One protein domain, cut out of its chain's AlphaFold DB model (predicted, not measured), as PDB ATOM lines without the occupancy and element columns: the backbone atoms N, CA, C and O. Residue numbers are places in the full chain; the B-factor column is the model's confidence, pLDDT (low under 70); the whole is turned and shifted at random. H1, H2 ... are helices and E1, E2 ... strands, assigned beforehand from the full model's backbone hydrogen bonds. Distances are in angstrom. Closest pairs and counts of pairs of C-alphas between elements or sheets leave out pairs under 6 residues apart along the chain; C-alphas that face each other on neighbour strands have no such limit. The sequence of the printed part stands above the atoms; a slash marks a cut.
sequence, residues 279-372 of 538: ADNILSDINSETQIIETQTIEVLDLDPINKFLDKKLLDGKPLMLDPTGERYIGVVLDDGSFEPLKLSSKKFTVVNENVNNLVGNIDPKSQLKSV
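AT A GLANCE: This is residues 279 to 372 of the 538 residues of an uncharacterized protein of Clostridium sp. NCR (UniProt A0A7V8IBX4). The model is a long thin rod: the antiparallel strands E2 and E5 make a two-stranded ribbon along it, with a small head at one end made of E3, E4, the short helix H2 and their loops. From the ribbon's other end two thin stretches, residues 284 to 295 with H1 and the unnamed residues 352 to 364, run on to a small foot where E1 and E6 pair beside H3. The printed part has 94 residues with three named helices and six named strands, in the order E1 H1 E2 H2 E3 E4 E5 H3 E6; its class is mixed, helices and strands. The larger sheet has the order E2 - E5 - E4 - E3, antiparallel, and is curled like part of a barrel. The whole is extended, with a radius of gyration of the C-alphas of 24.4 A and spans of 73 by 23 by 21 A.

IN THESE COORDINATES: Find C-alpha 279 at (207.600, 189.501, 350.190), where E1 begins; it runs to residue 283, 10.8 A. H1 is residues 288 to 291. From C-alpha 296 at (202.756, 221.061, 361.555), E2 runs 28.3 A to residue 305. Next come H2, residues 312 to 315, E3, residues 320 to 322, and E4, residues 330 to 333. E5, residues 339 to 351, is 34.5 A long and bends by 52 degrees at residue 348. H3 is residues 365 to 368, and E6, residues 369 to 372, ends at C-alpha 372, (210.225, 188.930, 354.968).

HOW THE PARTS SIT: Look first at the strongly twisted larger sheet. E5 has staggered pairing: residues 342 to 351 pair with E2, residues 339 to 341 with E4. E2 and E5 are antiparallel at 163 degrees, with N 300 and O 347 2.8 A apart. E4 and E5 form a hairpin, with N 340 and O 332 2.8 A apart; E3 and E4 form another, with N 321 and O 331 2.9 A apart. E3, E4 and E5 are a meander, each strand the antiparallel neighbour of the one before. H2 only grazes this sheet. At the foot, E1 and E6 are antiparallel at 137 degrees, with N 279 and O 372 2.9 A apart. H1 and H3 are apart. The three helices are too short for any O i to N i+4 pair; the single O i to N i+3 pair is within range in H2, not in H1 or H3.

THE WHOLE: The farthest C-alphas, Thr 325 and Ser 371, are 73.0 A apart. The printed part has no cut. The link from E5 to H3 is long, 13 residues. The mean pLDDT of the printed part is 70.7; 40 residues are under 70, among them 279 to 295 and 352 to 372.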
ATOM      1  N   ALA A 279     207.750 188.171 350.748       64.75
ATOM      2  CA  ALA A 279     207.600 189.501 350.190       64.75
ATOM      3  C   ALA A 279     208.965 190.190 350.211       64.75
ATOM      4  O   ALA A 279     209.583 190.341 351.270       64.75
ATOM      5  N   ASP A 280     209.427 190.581 349.027       63.97
ATOM      6  CA  ASP A 280     210.679 191.305 348.836       63.97
ATOM      7  C   ASP A 280     210.433 192.817 348.799       63.97
ATOM      8  O   ASP A 280     209.316 193.286 348.575       63.97
ATOM      9  N   ASN A 281     211.505 193.585 348.991       62.47
ATOM     10  CA  ASN A 281     211.511 195.049 348.916       62.47
ATOM     11  C   ASN A 281     210.642 195.770 349.966       62.47
ATOM     12  O   ASN A 281     210.143 196.867 349.716       62.47
ATOM     13  N   ILE A 282     210.486 195.185 351.157       61.12
ATOM     14  CA  ILE A 282     209.845 195.859 352.293       61.12
ATOM     15  C   ILE A 282     210.886 196.707 353.035       61.12
ATOM     16  O   ILE A 282     211.931 196.194 353.438       61.12
ATOM     17  N   LEU A 283     210.573 197.990 353.245       62.09
ATOM     18  CA  LEU A 283     211.311 198.873 354.151       62.09
ATOM     19  C   LEU A 283     211.075 198.413 355.593       62.09
ATOM     20  O   LEU A 283     209.960 198.490 356.110       62.09
ATOM     21  N   SER A 284     212.127 197.899 356.224       56.97
ATOM     22  CA  SER A 284     212.098 197.387 357.596       56.97
ATOM     23  C   SER A 284     213.033 198.191 358.503       56.97
ATOM     24  O   SER A 284     213.953 198.843 358.018       56.97
ATOM     25  N   ASP A 285     212.781 198.157 359.818       55.16
ATOM     26  CA  ASP A 285     213.583 198.846 360.843       55.16
ATOM     27  C   ASP A 285     213.599 200.397 360.722       55.16
ATOM     28  O   ASP A 285     214.600 201.042 361.034       55.16
ATOM     29  N   ILE A 286     212.472 201.008 360.316       58.88
ATOM     30  CA  ILE A 286     212.287 202.471 360.359       58.88
ATOM     31  C   ILE A 286     212.166 202.923 361.821       58.88
ATOM     32  O   ILE A 286     211.227 202.539 362.521       58.88
ATOM     33  N   ASN A 287     213.085 203.771 362.273       57.22
ATOM     34  CA  ASN A 287     212.989 204.449 363.559       57.22
ATOM     35  C   ASN A 287     212.122 205.708 363.412       57.22
ATOM     36  O   ASN A 287     212.566 206.724 362.878       57.22
ATOM     37  N   SER A 288     210.891 205.649 363.921       57.28
ATOM     38  CA  SER A 288     209.934 206.757 363.856       57.28
ATOM     39  C   SER A 288     210.424 208.046 364.516       57.28
ATOM     40  O   SER A 288     210.020 209.117 364.090       57.28
ATOM     41  N   GLU A 289     211.317 207.969 365.504       56.84
ATOM     42  CA  GLU A 289     211.809 209.141 366.243       56.84
ATOM     43  C   GLU A 289     212.887 209.924 365.481       56.84
ATOM     44  O   GLU A 289     213.113 211.099 365.752       56.84
ATOM     45  N   THR A 290     213.578 209.281 364.534       54.72
ATOM     46  CA  THR A 290     214.709 209.891 363.808       54.72
ATOM     47  C   THR A 290     214.504 209.956 362.297       54.72
ATOM     48  O   THR A 290     215.183 210.730 361.623       54.72
ATOM     49  N   GLN A 291     213.588 209.149 361.754       54.81
ATOM     50  CA  GLN A 291     213.400 208.967 360.311       54.81
ATOM     51  C   GLN A 291     211.994 209.347 359.818       54.81
ATOM     52  O   GLN A 291     211.786 209.397 358.607       54.81
ATOM     53  N   ILE A 292     211.043 209.644 360.712       57.69
ATOM     54  CA  ILE A 292     209.723 210.191 360.361       57.69
ATOM     55  C   ILE A 292     209.653 211.619 360.901       57.69
ATOM     56  O   ILE A 292     209.900 211.861 362.077       57.69
ATOM     57  N   ILE A 293     209.344 212.575 360.028       60.94
ATOM     58  CA  ILE A 293     209.261 213.991 360.388       60.94
ATOM     59  C   ILE A 293     207.797 214.338 360.626       60.94
ATOM     60  O   ILE A 293     206.979 214.243 359.708       60.94
ATOM     61  N   GLU A 294     207.472 214.782 361.835       57.84
ATOM     62  CA  GLU A 294     206.157 215.346 362.115       57.84
ATOM     63  C   GLU A 294     206.031 216.735 361.479       57.84
ATOM     64  O   GLU A 294     206.815 217.648 361.750       57.84
ATOM     65  N   THR A 295     205.035 216.900 360.612       61.47
ATOM     66  CA  THR A 295     204.716 218.192 359.996       61.47
ATOM     67  C   THR A 295     203.658 218.919 360.806       61.47
ATOM     68  O   THR A 295     202.658 218.313 361.199       61.47
ATOM     69  N   GLN A 296     203.802 220.230 360.967       71.31
ATOM     70  CA  GLN A 296     202.756 221.061 361.555       71.31
ATOM     71  C   GLN A 296     201.986 221.772 360.449       71.31
ATOM     72  O   GLN A 296     202.571 222.267 359.490       71.31
ATOM     73  N   THR A 297     200.661 221.823 360.562       72.06
ATOM     74  CA  THR A 297     199.837 222.612 359.639       72.06
ATOM     75  C   THR A 297     199.458 223.913 360.322       72.06
ATOM     76  O   THR A 297     198.846 223.890 361.387       72.06
ATOM     77  N   ILE A 298     199.812 225.037 359.706       79.94
ATOM     78  CA  ILE A 298     199.446 226.373 360.174       79.94
ATOM     79  C   ILE A 298     198.392 226.932 359.226       79.94
ATOM     80  O   ILE A 298     198.514 226.830 358.005       79.94
ATOM     81  N   GLU A 299     197.347 227.521 359.790       77.69
ATOM     82  CA  GLU A 299     196.307 228.216 359.042       77.69
ATOM     83  C   GLU A 299     196.529 229.723 359.178       77.69
ATOM     84  O   GLU A 299     196.578 230.256 360.285       77.69
ATOM     85  N   VAL A 300     196.718 230.399 358.048       81.69
ATOM     86  CA  VAL A 300     196.973 231.838 357.979       81.69
ATOM     87  C   VAL A 300     195.822 232.494 357.235       81.69
ATOM     88  O   VAL A 300     195.447 232.080 356.136       81.69
ATOM     89  N   LEU A 301     195.268 233.535 357.846       79.81
ATOM     90  CA  LEU A 301     194.298 234.412 357.210       79.81
ATOM     91  C   LEU A 301     195.040 235.378 356.292       79.81
ATOM     92  O   LEU A 301     195.877 236.154 356.747       79.81
ATOM     93  N   ASP A 302     194.725 235.308 355.008       80.31
ATOM     94  CA  ASP A 302     195.332 236.114 353.967       80.31
ATOM     95  C   ASP A 302     194.330 237.124 353.398       80.31
ATOM     96  O   ASP A 302     193.154 236.811 353.191       80.31
ATOM     97  N   LEU A 303     194.812 238.337 353.145       82.62
ATOM     98  CA  LEU A 303     194.043 239.444 352.591       82.62
ATOM     99  C   LEU A 303     194.565 239.755 351.188       82.62
ATOM    100  O   LEU A 303     195.744 240.061 351.019       82.62
ATOM    101  N   ASP A 304     193.684 239.683 350.195       82.75
ATOM    102  CA  ASP A 304     193.997 239.993 348.797       82.75
ATOM    103  C   ASP A 304     193.088 241.128 348.293       82.75
ATOM    104  O   ASP A 304     191.916 241.169 348.680       82.75
ATOM    105  N   PRO A 305     193.572 242.041 347.431       85.56
ATOM    106  CA  PRO A 305     192.715 243.053 346.822       85.56
ATOM    107  C   PRO A 305     191.650 242.380 345.957       85.56
ATOM    108  O   PRO A 305     191.907 241.375 345.285       85.56
ATOM    109  N   ILE A 306     190.430 242.915 345.972       84.44
ATOM    110  CA  ILE A 306     189.367 242.418 345.092       84.44
ATOM    111  C   ILE A 306     189.700 242.761 343.634       84.44
ATOM    112  O   ILE A 306     189.406 241.980 342.718       84.44
ATOM    113  N   ASN A 307     190.357 243.897 343.411       82.00
ATOM    114  CA  ASN A 307     190.842 244.330 342.120       82.00
ATOM    115  C   ASN A 307     192.069 243.521 341.677       82.00
ATOM    116  O   ASN A 307     193.180 243.672 342.180       82.00
ATOM    117  N   LYS A 308     191.869 242.697 340.645       78.81
ATOM    118  CA  LYS A 308     192.893 241.811 340.070       78.81
ATOM    119  C   LYS A 308     194.064 242.542 339.403       78.81
ATOM    120  O   LYS A 308     195.044 241.891 339.055       78.81
ATOM    121  N   PHE A 309     193.945 243.847 339.170       79.88
ATOM    122  CA  PHE A 309     194.990 244.661 338.548       79.88
ATOM    123  C   PHE A 309     195.882 245.372 339.570       79.88
ATOM    124  O   PHE A 309     196.833 246.044 339.172       79.88
ATOM    125  N   LEU A 310     195.594 245.225 340.867       80.56
ATOM    126  CA  LEU A 310     196.393 245.808 341.931       80.56
ATOM    127  C   LEU A 310     197.427 244.799 342.450       80.56
ATOM    128  O   LEU A 310     197.079 243.682 342.832       80.56
ATOM    129  N   ASP A 311     198.702 245.192 342.481       79.69
ATOM    130  CA  ASP A 311     199.745 244.380 343.112       79.69
ATOM    131  C   ASP A 311     199.572 244.423 344.635       79.69
ATOM    132  O   ASP A 311     199.497 245.492 345.241       79.69
ATOM    133  N   LYS A 312     199.548 243.247 345.262       78.88
ATOM    134  CA  LYS A 312     199.436 243.079 346.711       78.88
ATOM    135  C   LYS A 312     200.516 243.838 347.480       78.88
ATOM    136  O   LYS A 312     200.233 244.355 348.555       78.88
ATOM    137  N   LYS A 313     201.719 243.979 346.912       81.19
ATOM    138  CA  LYS A 313     202.813 244.756 347.524       81.19
ATOM    139  C   LYS A 313     202.462 246.228 347.732       81.19
ATOM    140  O   LYS A 313     203.022 246.873 348.609       81.19
ATOM    141  N   LEU A 314     201.534 246.771 346.939       78.38
ATOM    142  CA  LEU A 314     201.071 248.153 347.087       78.38
ATOM    143  C   LEU A 314     200.194 248.343 348.330       78.38
ATOM    144  O   LEU A 314     199.931 249.478 348.708       78.38
ATOM    145  N   LEU A 315     199.740 247.262 348.965       81.06
ATOM    146  CA  LEU A 315     198.945 247.297 350.192       81.06
ATOM    147  C   LEU A 315     199.825 247.276 351.455       81.06
ATOM    148  O   LEU A 315     199.334 247.574 352.545       81.06
ATOM    149  N   ASP A 316     201.109 246.926 351.326       81.44
ATOM    150  CA  ASP A 316     202.003 246.704 352.463       81.44
ATOM    151  C   ASP A 316     202.183 247.981 353.298       81.44
ATOM    152  O   ASP A 316     202.495 249.060 352.794       81.44
ATOM    153  N   GLY A 317     201.973 247.857 354.611       78.75
ATOM    154  CA  GLY A 317     202.101 248.964 355.564       78.75
ATOM    155  C   GLY A 317     200.950 249.977 355.552       78.75
ATOM    156  O   GLY A 317     200.965 250.901 356.369       78.75
ATOM    157  N   LYS A 318     199.939 249.818 354.685       84.94
ATOM    158  CA  LYS A 318     198.746 250.679 354.684       84.94
ATOM    159  C   LYS A 318     197.756 250.242 355.776       84.94
ATOM    160  O   LYS A 318     197.562 249.044 355.986       84.94
ATOM    161  N   PRO A 319     197.117 251.187 356.491       83.69
ATOM    162  CA  PRO A 319     196.173 250.849 357.548       83.69
ATOM    163  C   PRO A 319     194.884 250.266 356.966       83.69
ATOM    164  O   PRO A 319     194.317 250.807 356.014       83.69
ATOM    165  N   LEU A 320     194.394 249.190 357.583       86.50
ATOM    166  CA  LEU A 320     193.063 248.664 357.299       86.50
ATOM    167  C   LEU A 320     192.007 249.659 357.783       86.50
ATOM    168  O   LEU A 320     192.052 250.127 358.923       86.50
ATOM    169  N   MET A 321     191.035 249.946 356.926       82.62
ATOM    170  CA  MET A 321     189.929 250.846 357.224       82.62
ATOM    171  C   MET A 321     188.598 250.221 356.825       82.62
ATOM    172  O   MET A 321     188.517 249.388 355.921       82.62
ATOM    173  N   LEU A 322     187.545 250.642 357.520       82.06
ATOM    174  CA  LEU A 322     186.180 250.394 357.081       82.06
ATOM    175  C   LEU A 322     185.837 251.384 355.976       82.06
ATOM    176  O   LEU A 322     186.189 252.560 356.068       82.06
ATOM    177  N   ASP A 323     185.147 250.882 354.959       79.25
ATOM    178  CA  ASP A 323     184.694 251.663 353.817       79.25
ATOM    179  C   ASP A 323     184.004 252.970 354.266       79.25
ATOM    180  O   ASP A 323     182.972 252.918 354.951       79.25
ATOM    181  N   PRO A 324     184.548 254.140 353.881       69.19
ATOM    182  CA  PRO A 324     183.996 255.436 354.257       69.19
ATOM    183  C   PRO A 324     182.642 255.736 353.592       69.19
ATOM    184  O   PRO A 324     181.954 256.657 354.031       69.19
ATOM    185  N   THR A 325     182.239 254.978 352.563       73.88
ATOM    186  CA  THR A 325     180.965 255.162 351.845       73.88
ATOM    187  C   THR A 325     179.782 254.413 352.474       73.88
ATOM    188  O   THR A 325     178.630 254.698 352.146       73.88
ATOM    189  N   GLY A 326     180.042 253.543 353.460       66.25
ATOM    190  CA  GLY A 326     179.015 252.912 354.293       66.25
ATOM    191  C   GLY A 326     178.648 251.471 353.923       66.25
ATOM    192  O   GLY A 326     177.815 250.882 354.616       66.25
ATOM    193  N   GLU A 327     179.287 250.859 352.921       71.31
ATOM    194  CA  GLU A 327     179.018 249.470 352.510       71.31
ATOM    195  C   GLU A 327     179.735 248.418 353.384       71.31
ATOM    196  O   GLU A 327     179.607 247.214 353.169       71.31
ATOM    197  N   ARG A 328     180.418 248.859 354.454       74.12
ATOM    198  CA  ARG A 328     181.033 248.024 355.512       74.12
ATOM    199  C   ARG A 328     182.097 247.033 355.025       74.12
ATOM    200  O   ARG A 328     182.381 246.055 355.718       74.12
ATOM    201  N   TYR A 329     182.722 247.285 353.881       82.06
ATOM    202  CA  TYR A 329     183.895 246.523 353.462       82.06
ATOM    203  C   TYR A 329     185.119 246.893 354.306       82.06
ATOM    204  O   TYR A 329     185.274 248.041 354.721       82.06
ATOM    205  N   ILE A 330     185.994 245.916 354.555       83.38
ATOM    206  CA  ILE A 330     187.338 246.160 355.090       83.38
ATOM    207  C   ILE A 330     188.268 246.295 353.887       83.38
ATOM    208  O   ILE A 330     188.292 245.422 353.021       83.38
ATOM    209  N   GLY A 331     189.005 247.395 353.827       86.81
ATOM    210  CA  GLY A 331     189.868 247.728 352.704       86.81
ATOM    211  C   GLY A 331     191.053 248.585 353.120       86.81
ATOM    212  O   GLY A 331     191.279 248.811 354.310       86.81
ATOM    213  N   VAL A 332     191.793 249.089 352.141       87.81
ATOM    214  CA  VAL A 332     192.831 250.108 352.352       87.81
ATOM    215  C   VAL A 332     192.615 251.280 351.409       87.81
ATOM    216  O   VAL A 332     192.044 251.127 350.330       87.81
ATOM    217  N   VAL A 333     193.091 252.456 351.807       86.19
ATOM    218  CA  VAL A 333     193.117 253.631 350.932       86.19
ATOM    219  C   VAL A 333     194.448 253.653 350.184       86.19
ATOM    220  O   VAL A 333     195.514 253.624 350.802       86.19
ATOM    221  N   LEU A 334     194.385 253.667 348.857       85.69
ATOM    222  CA  LEU A 334     195.540 253.738 347.970       85.69
ATOM    223  C   LEU A 334     196.122 255.159 347.942       85.69
ATOM    224  O   LEU A 334     195.507 256.115 348.413       85.69
ATOM    225  N   ASP A 335     197.328 255.315 347.392       84.12
ATOM    226  CA  ASP A 335     198.020 256.617 347.361       84.12
ATOM    227  C   ASP A 335     197.311 257.667 346.491       84.12
ATOM    228  O   ASP A 335     197.512 258.865 346.677       84.12
ATOM    229  N   ASP A 336     196.453 257.229 345.570       83.19
ATOM    230  CA  ASP A 336     195.585 258.094 344.766       83.19
ATOM    231  C   ASP A 336     194.287 258.504 345.493       83.19
ATOM    232  O   ASP A 336     193.459 259.222 344.932       83.19
ATOM    233  N   GLY A 337     194.113 258.071 346.748       80.25
ATOM    234  CA  GLY A 337     192.949 258.357 347.584       80.25
ATOM    235  C   GLY A 337     191.745 257.444 347.340       80.25
ATOM    236  O   GLY A 337     190.719 257.623 347.999       80.25
ATOM    237  N   SER A 338     191.839 256.472 346.428       85.62
ATOM    238  CA  SER A 338     190.776 255.489 346.200       85.62
ATOM    239  C   SER A 338     190.754 254.405 347.285       85.62
ATOM    240  O   SER A 338     191.774 254.093 347.900       85.62
ATOM    241  N   PHE A 339     189.576 253.839 347.556       86.94
ATOM    242  CA  PHE A 339     189.405 252.751 348.521       86.94
ATOM    243  C   PHE A 339     189.386 251.400 347.797       86.94
ATOM    244  O   PHE A 339     188.522 251.165 346.953       86.94
ATOM    245  N   GLU A 340     190.313 250.508 348.153       87.50
ATOM    246  CA  GLU A 340     190.377 249.139 347.641       87.50
ATOM    247  C   GLU A 340     189.860 248.156 348.705       87.50
ATOM    248  O   GLU A 340     190.509 247.974 349.744       87.50
ATOM    249  N   PRO A 341     188.714 247.492 348.477       87.81
ATOM    250  CA  PRO A 341     188.220 246.460 349.378       87.81
ATOM    251  C   PRO A 341     189.092 245.196 349.307       87.81
ATOM    252  O   PRO A 341     189.544 244.784 348.238       87.81
ATOM    253  N   LEU A 342     189.294 244.542 350.454       88.12
ATOM    254  CA  LEU A 342     190.090 243.320 350.560       88.12
ATOM    255  C   LEU A 342     189.202 242.092 350.768       88.12
ATOM    256  O   LEU A 342     188.238 242.096 351.536       88.12
ATOM    257  N   LYS A 343     189.567 240.997 350.107       85.69
ATOM    258  CA  LYS A 343     188.978 239.676 350.292       85.69
ATOM    259  C   LYS A 343     189.789 238.884 351.311       85.69
ATOM    260  O   LYS A 343     190.982 238.664 351.129       85.69
ATOM    261  N   LEU A 344     189.105 238.386 352.337       81.69
ATOM    262  CA  LEU A 344     189.664 237.445 353.301       81.69
ATOM    263  C   LEU A 344     189.655 236.025 352.720       81.69
ATOM    264  O   LEU A 344     188.629 235.544 352.234       81.69
ATOM    265  N   SER A 345     190.789 235.339 352.790       80.31
ATOM    266  CA  SER A 345     190.915 233.927 352.437       80.31
ATOM    267  C   SER A 345     191.712 233.186 353.506       80.31
ATOM    268  O   SER A 345     192.639 233.738 354.082       80.31
ATOM    269  N   SER A 346     191.345 231.940 353.798       79.25
ATOM    270  CA  SER A 346     192.155 231.086 354.669       79.25
ATOM    271  C   SER A 346     193.102 230.250 353.813       79.25
ATOM    272  O   SER A 346     192.655 229.575 352.878       79.25
ATOM    273  N   LYS A 347     194.401 230.293 354.117       81.75
ATOM    274  CA  LYS A 347     195.427 229.469 353.471       81.75
ATOM    275  C   LYS A 347     196.063 228.559 354.515       81.75
ATOM    276  O   LYS A 347     196.450 229.004 355.592       81.75
ATOM    277  N   LYS A 348     196.174 227.270 354.192       78.31
ATOM    278  CA  LYS A 348     196.832 226.273 355.042       78.31
ATOM    279  C   LYS A 348     198.222 225.988 354.499       78.31
ATOM    280  O   LYS A 348     198.366 225.671 353.320       78.31
ATOM    281  N   PHE A 349     199.218 226.078 355.367       74.81
ATOM    282  CA  PHE A 349     200.609 225.787 355.058       74.81
ATOM    283  C   PHE A 349     201.071 224.600 355.892       74.81
ATOM    284  O   PHE A 349     200.901 224.583 357.110       74.81
ATOM    285  N   THR A 350     201.669 223.610 355.238       71.75
ATOM    286  CA  THR A 350     202.384 222.533 355.923       71.75
ATOM    287  C   THR A 350     203.813 223.000 356.152       71.75
ATOM    288  O   THR A 350     204.551 223.242 355.201       71.75
ATOM    289  N   VAL A 351     204.182 223.167 357.417       70.06
ATOM    290  CA  VAL A 351     205.483 223.668 357.844       70.06
ATOM    291  C   VAL A 351     206.323 222.506 358.352       70.06
ATOM    292  O   VAL A 351     205.878 221.684 359.160       70.06
ATOM    293  N   VAL A 352     207.554 222.458 357.856       64.19
ATOM    294  CA  VAL A 352     208.608 221.554 358.307       64.19
ATOM    295  C   VAL A 352     209.637 222.406 359.040       64.19
ATOM    296  O   VAL A 352     209.996 223.478 358.557       64.19
ATOM    297  N   ASN A 353     210.070 221.969 360.219       61.59
ATOM    298  CA  ASN A 353     211.010 222.726 361.044       61.59
ATOM    299  C   ASN A 353     212.378 222.857 360.332       61.59
ATOM    300  O   ASN A 353     212.827 221.917 359.678       61.59
ATOM    301  N   GLU A 354     213.051 224.004 360.453       57.22
ATOM    302  CA  GLU A 354     214.287 224.312 359.705       57.22
ATOM    303  C   GLU A 354     215.467 223.400 360.093       57.22
ATOM    304  O   GLU A 354     216.382 223.182 359.303       57.22
ATOM    305  N   ASN A 355     215.414 222.792 361.284       55.97
ATOM    306  CA  ASN A 355     216.456 221.908 361.819       55.97
ATOM    307  C   ASN A 355     216.358 220.444 361.348       55.97
ATOM    308  O   ASN A 355     217.003 219.558 361.914       55.97
ATOM    309  N   VAL A 356     215.537 220.151 360.339       54.81
ATOM    310  CA  VAL A 356     215.304 218.777 359.888       54.81
ATOM    311  C   VAL A 356     216.307 218.396 358.794       54.81
ATOM    312  O   VAL A 356     216.079 218.592 357.606       54.81
ATOM    313  N   ASN A 357     217.425 217.797 359.202       50.34
ATOM    314  CA  ASN A 357     218.532 217.400 358.320       50.34
ATOM    315  C   ASN A 357     218.282 216.156 357.433       50.34
ATOM    316  O   ASN A 357     219.236 215.599 356.907       50.34
ATOM    317  N   ASN A 358     217.044 215.683 357.247       46.84
ATOM    318  CA  ASN A 358     216.785 214.415 356.545       46.84
ATOM    319  C   ASN A 358     215.499 214.431 355.697       46.84
ATOM    320  O   ASN A 358     214.530 213.738 355.992       46.84
ATOM    321  N   LEU A 359     215.503 215.160 354.580       51.31
ATOM    322  CA  LEU A 359     214.563 214.908 353.481       51.31
ATOM    323  C   LEU A 359     215.019 213.654 352.709       51.31
ATOM    324  O   LEU A 359     215.859 213.757 351.826       51.31
ATOM    325  N   VAL A 360     214.498 212.471 353.068       48.69
ATOM    326  CA  VAL A 360     214.481 211.203 352.279       48.69
ATOM    327  C   VAL A 360     215.844 210.681 351.742       48.69
ATOM    328  O   VAL A 360     215.896 209.684 351.034       48.69
ATOM    329  N   GLY A 361     216.979 211.289 352.097       42.19
ATOM    330  CA  GLY A 361     218.298 210.972 351.525       42.19
ATOM    331  C   GLY A 361     219.107 209.884 352.239       42.19
ATOM    332  O   GLY A 361     220.140 209.477 351.723       42.19
ATOM    333  N   ASN A 362     218.657 209.407 353.405       46.19
ATOM    334  CA  ASN A 362     219.414 208.478 354.262       46.19
ATOM    335  C   ASN A 362     218.811 207.062 354.343       46.19
ATOM    336  O   ASN A 362     219.105 206.304 355.266       46.19
ATOM    337  N   ILE A 363     217.955 206.695 353.387       51.00
ATOM    338  CA  ILE A 363     217.535 205.303 353.196       51.00
ATOM    339  C   ILE A 363     218.621 204.642 352.353       51.00
ATOM    340  O   ILE A 363     218.695 204.880 351.150       51.00
ATOM    341  N   ASP A 364     219.475 203.828 352.968       54.59
ATOM    342  CA  ASP A 364     220.334 202.912 352.221       54.59
ATOM    343  C   ASP A 364     219.500 201.673 351.828       54.59
ATOM    344  O   ASP A 364     219.216 200.818 352.675       54.59
ATOM    345  N   PRO A 365     219.088 201.541 350.550       51.56
ATOM    346  CA  PRO A 365     218.222 200.449 350.118       51.56
ATOM    347  C   PRO A 365     218.889 199.078 350.285       51.56
ATOM    348  O   PRO A 365     218.191 198.071 350.354       51.56
ATOM    349  N   LYS A 366     220.223 199.002 350.385       56.59
ATOM    350  CA  LYS A 366     220.921 197.721 350.562       56.59
ATOM    351  C   LYS A 366     220.852 197.188 351.992       56.59
ATOM    352  O   LYS A 366     220.950 195.977 352.169       56.59
ATOM    353  N   SER A 367     220.685 198.051 352.996       53.31
ATOM    354  CA  SER A 367     220.640 197.647 354.410       53.31
ATOM    355  C   SER A 367     219.220 197.536 354.981       53.31
ATOM    356  O   SER A 367     219.018 196.788 355.940       53.31
ATOM    357  N   GLN A 368     218.232 198.211 354.380       55.19
ATOM    358  CA  GLN A 368     216.849 198.263 354.888       55.19
ATOM    359  C   GLN A 368     215.835 197.398 354.120       55.19
ATOM    360  O   GLN A 368     214.753 197.123 354.650       55.19
ATOM    361  N   LEU A 369     216.170 196.938 352.907       52.69
ATOM    362  CA  LEU A 369     215.337 196.005 352.145       52.69
ATOM    363  C   LEU A 369     215.687 194.567 352.539       52.69
ATOM    364  O   LEU A 369     216.768 194.063 352.231       52.69
ATOM    365  N   LYS A 370     214.761 193.892 353.219       59.28
ATOM    366  CA  LYS A 370     214.871 192.464 353.547       59.28
ATOM    367  C   LYS A 370     213.692 191.705 352.954       59.28
ATOM    368  O   LYS A 370     212.574 192.212 352.925       59.28
ATOM    369  N   SER A 371     213.939 190.466 352.526       54.00
ATOM    370  CA  SER A 371     212.866 189.515 352.236       54.00
ATOM    371  C   SER A 371     212.237 189.089 353.563       54.00
ATOM    372  O   SER A 371     212.924 188.488 354.398       54.00
ATOM    373  N   VAL A 372     210.958 189.380 353.776       59.94
ATOM    374  CA  VAL A 372     210.225 188.930 354.968       59.94
ATOM    375  C   VAL A 372     209.299 187.789 354.561       59.94
ATOM    376  O   VAL A 372     208.687 187.826 353.494       59.94
TER     377      VAL A 372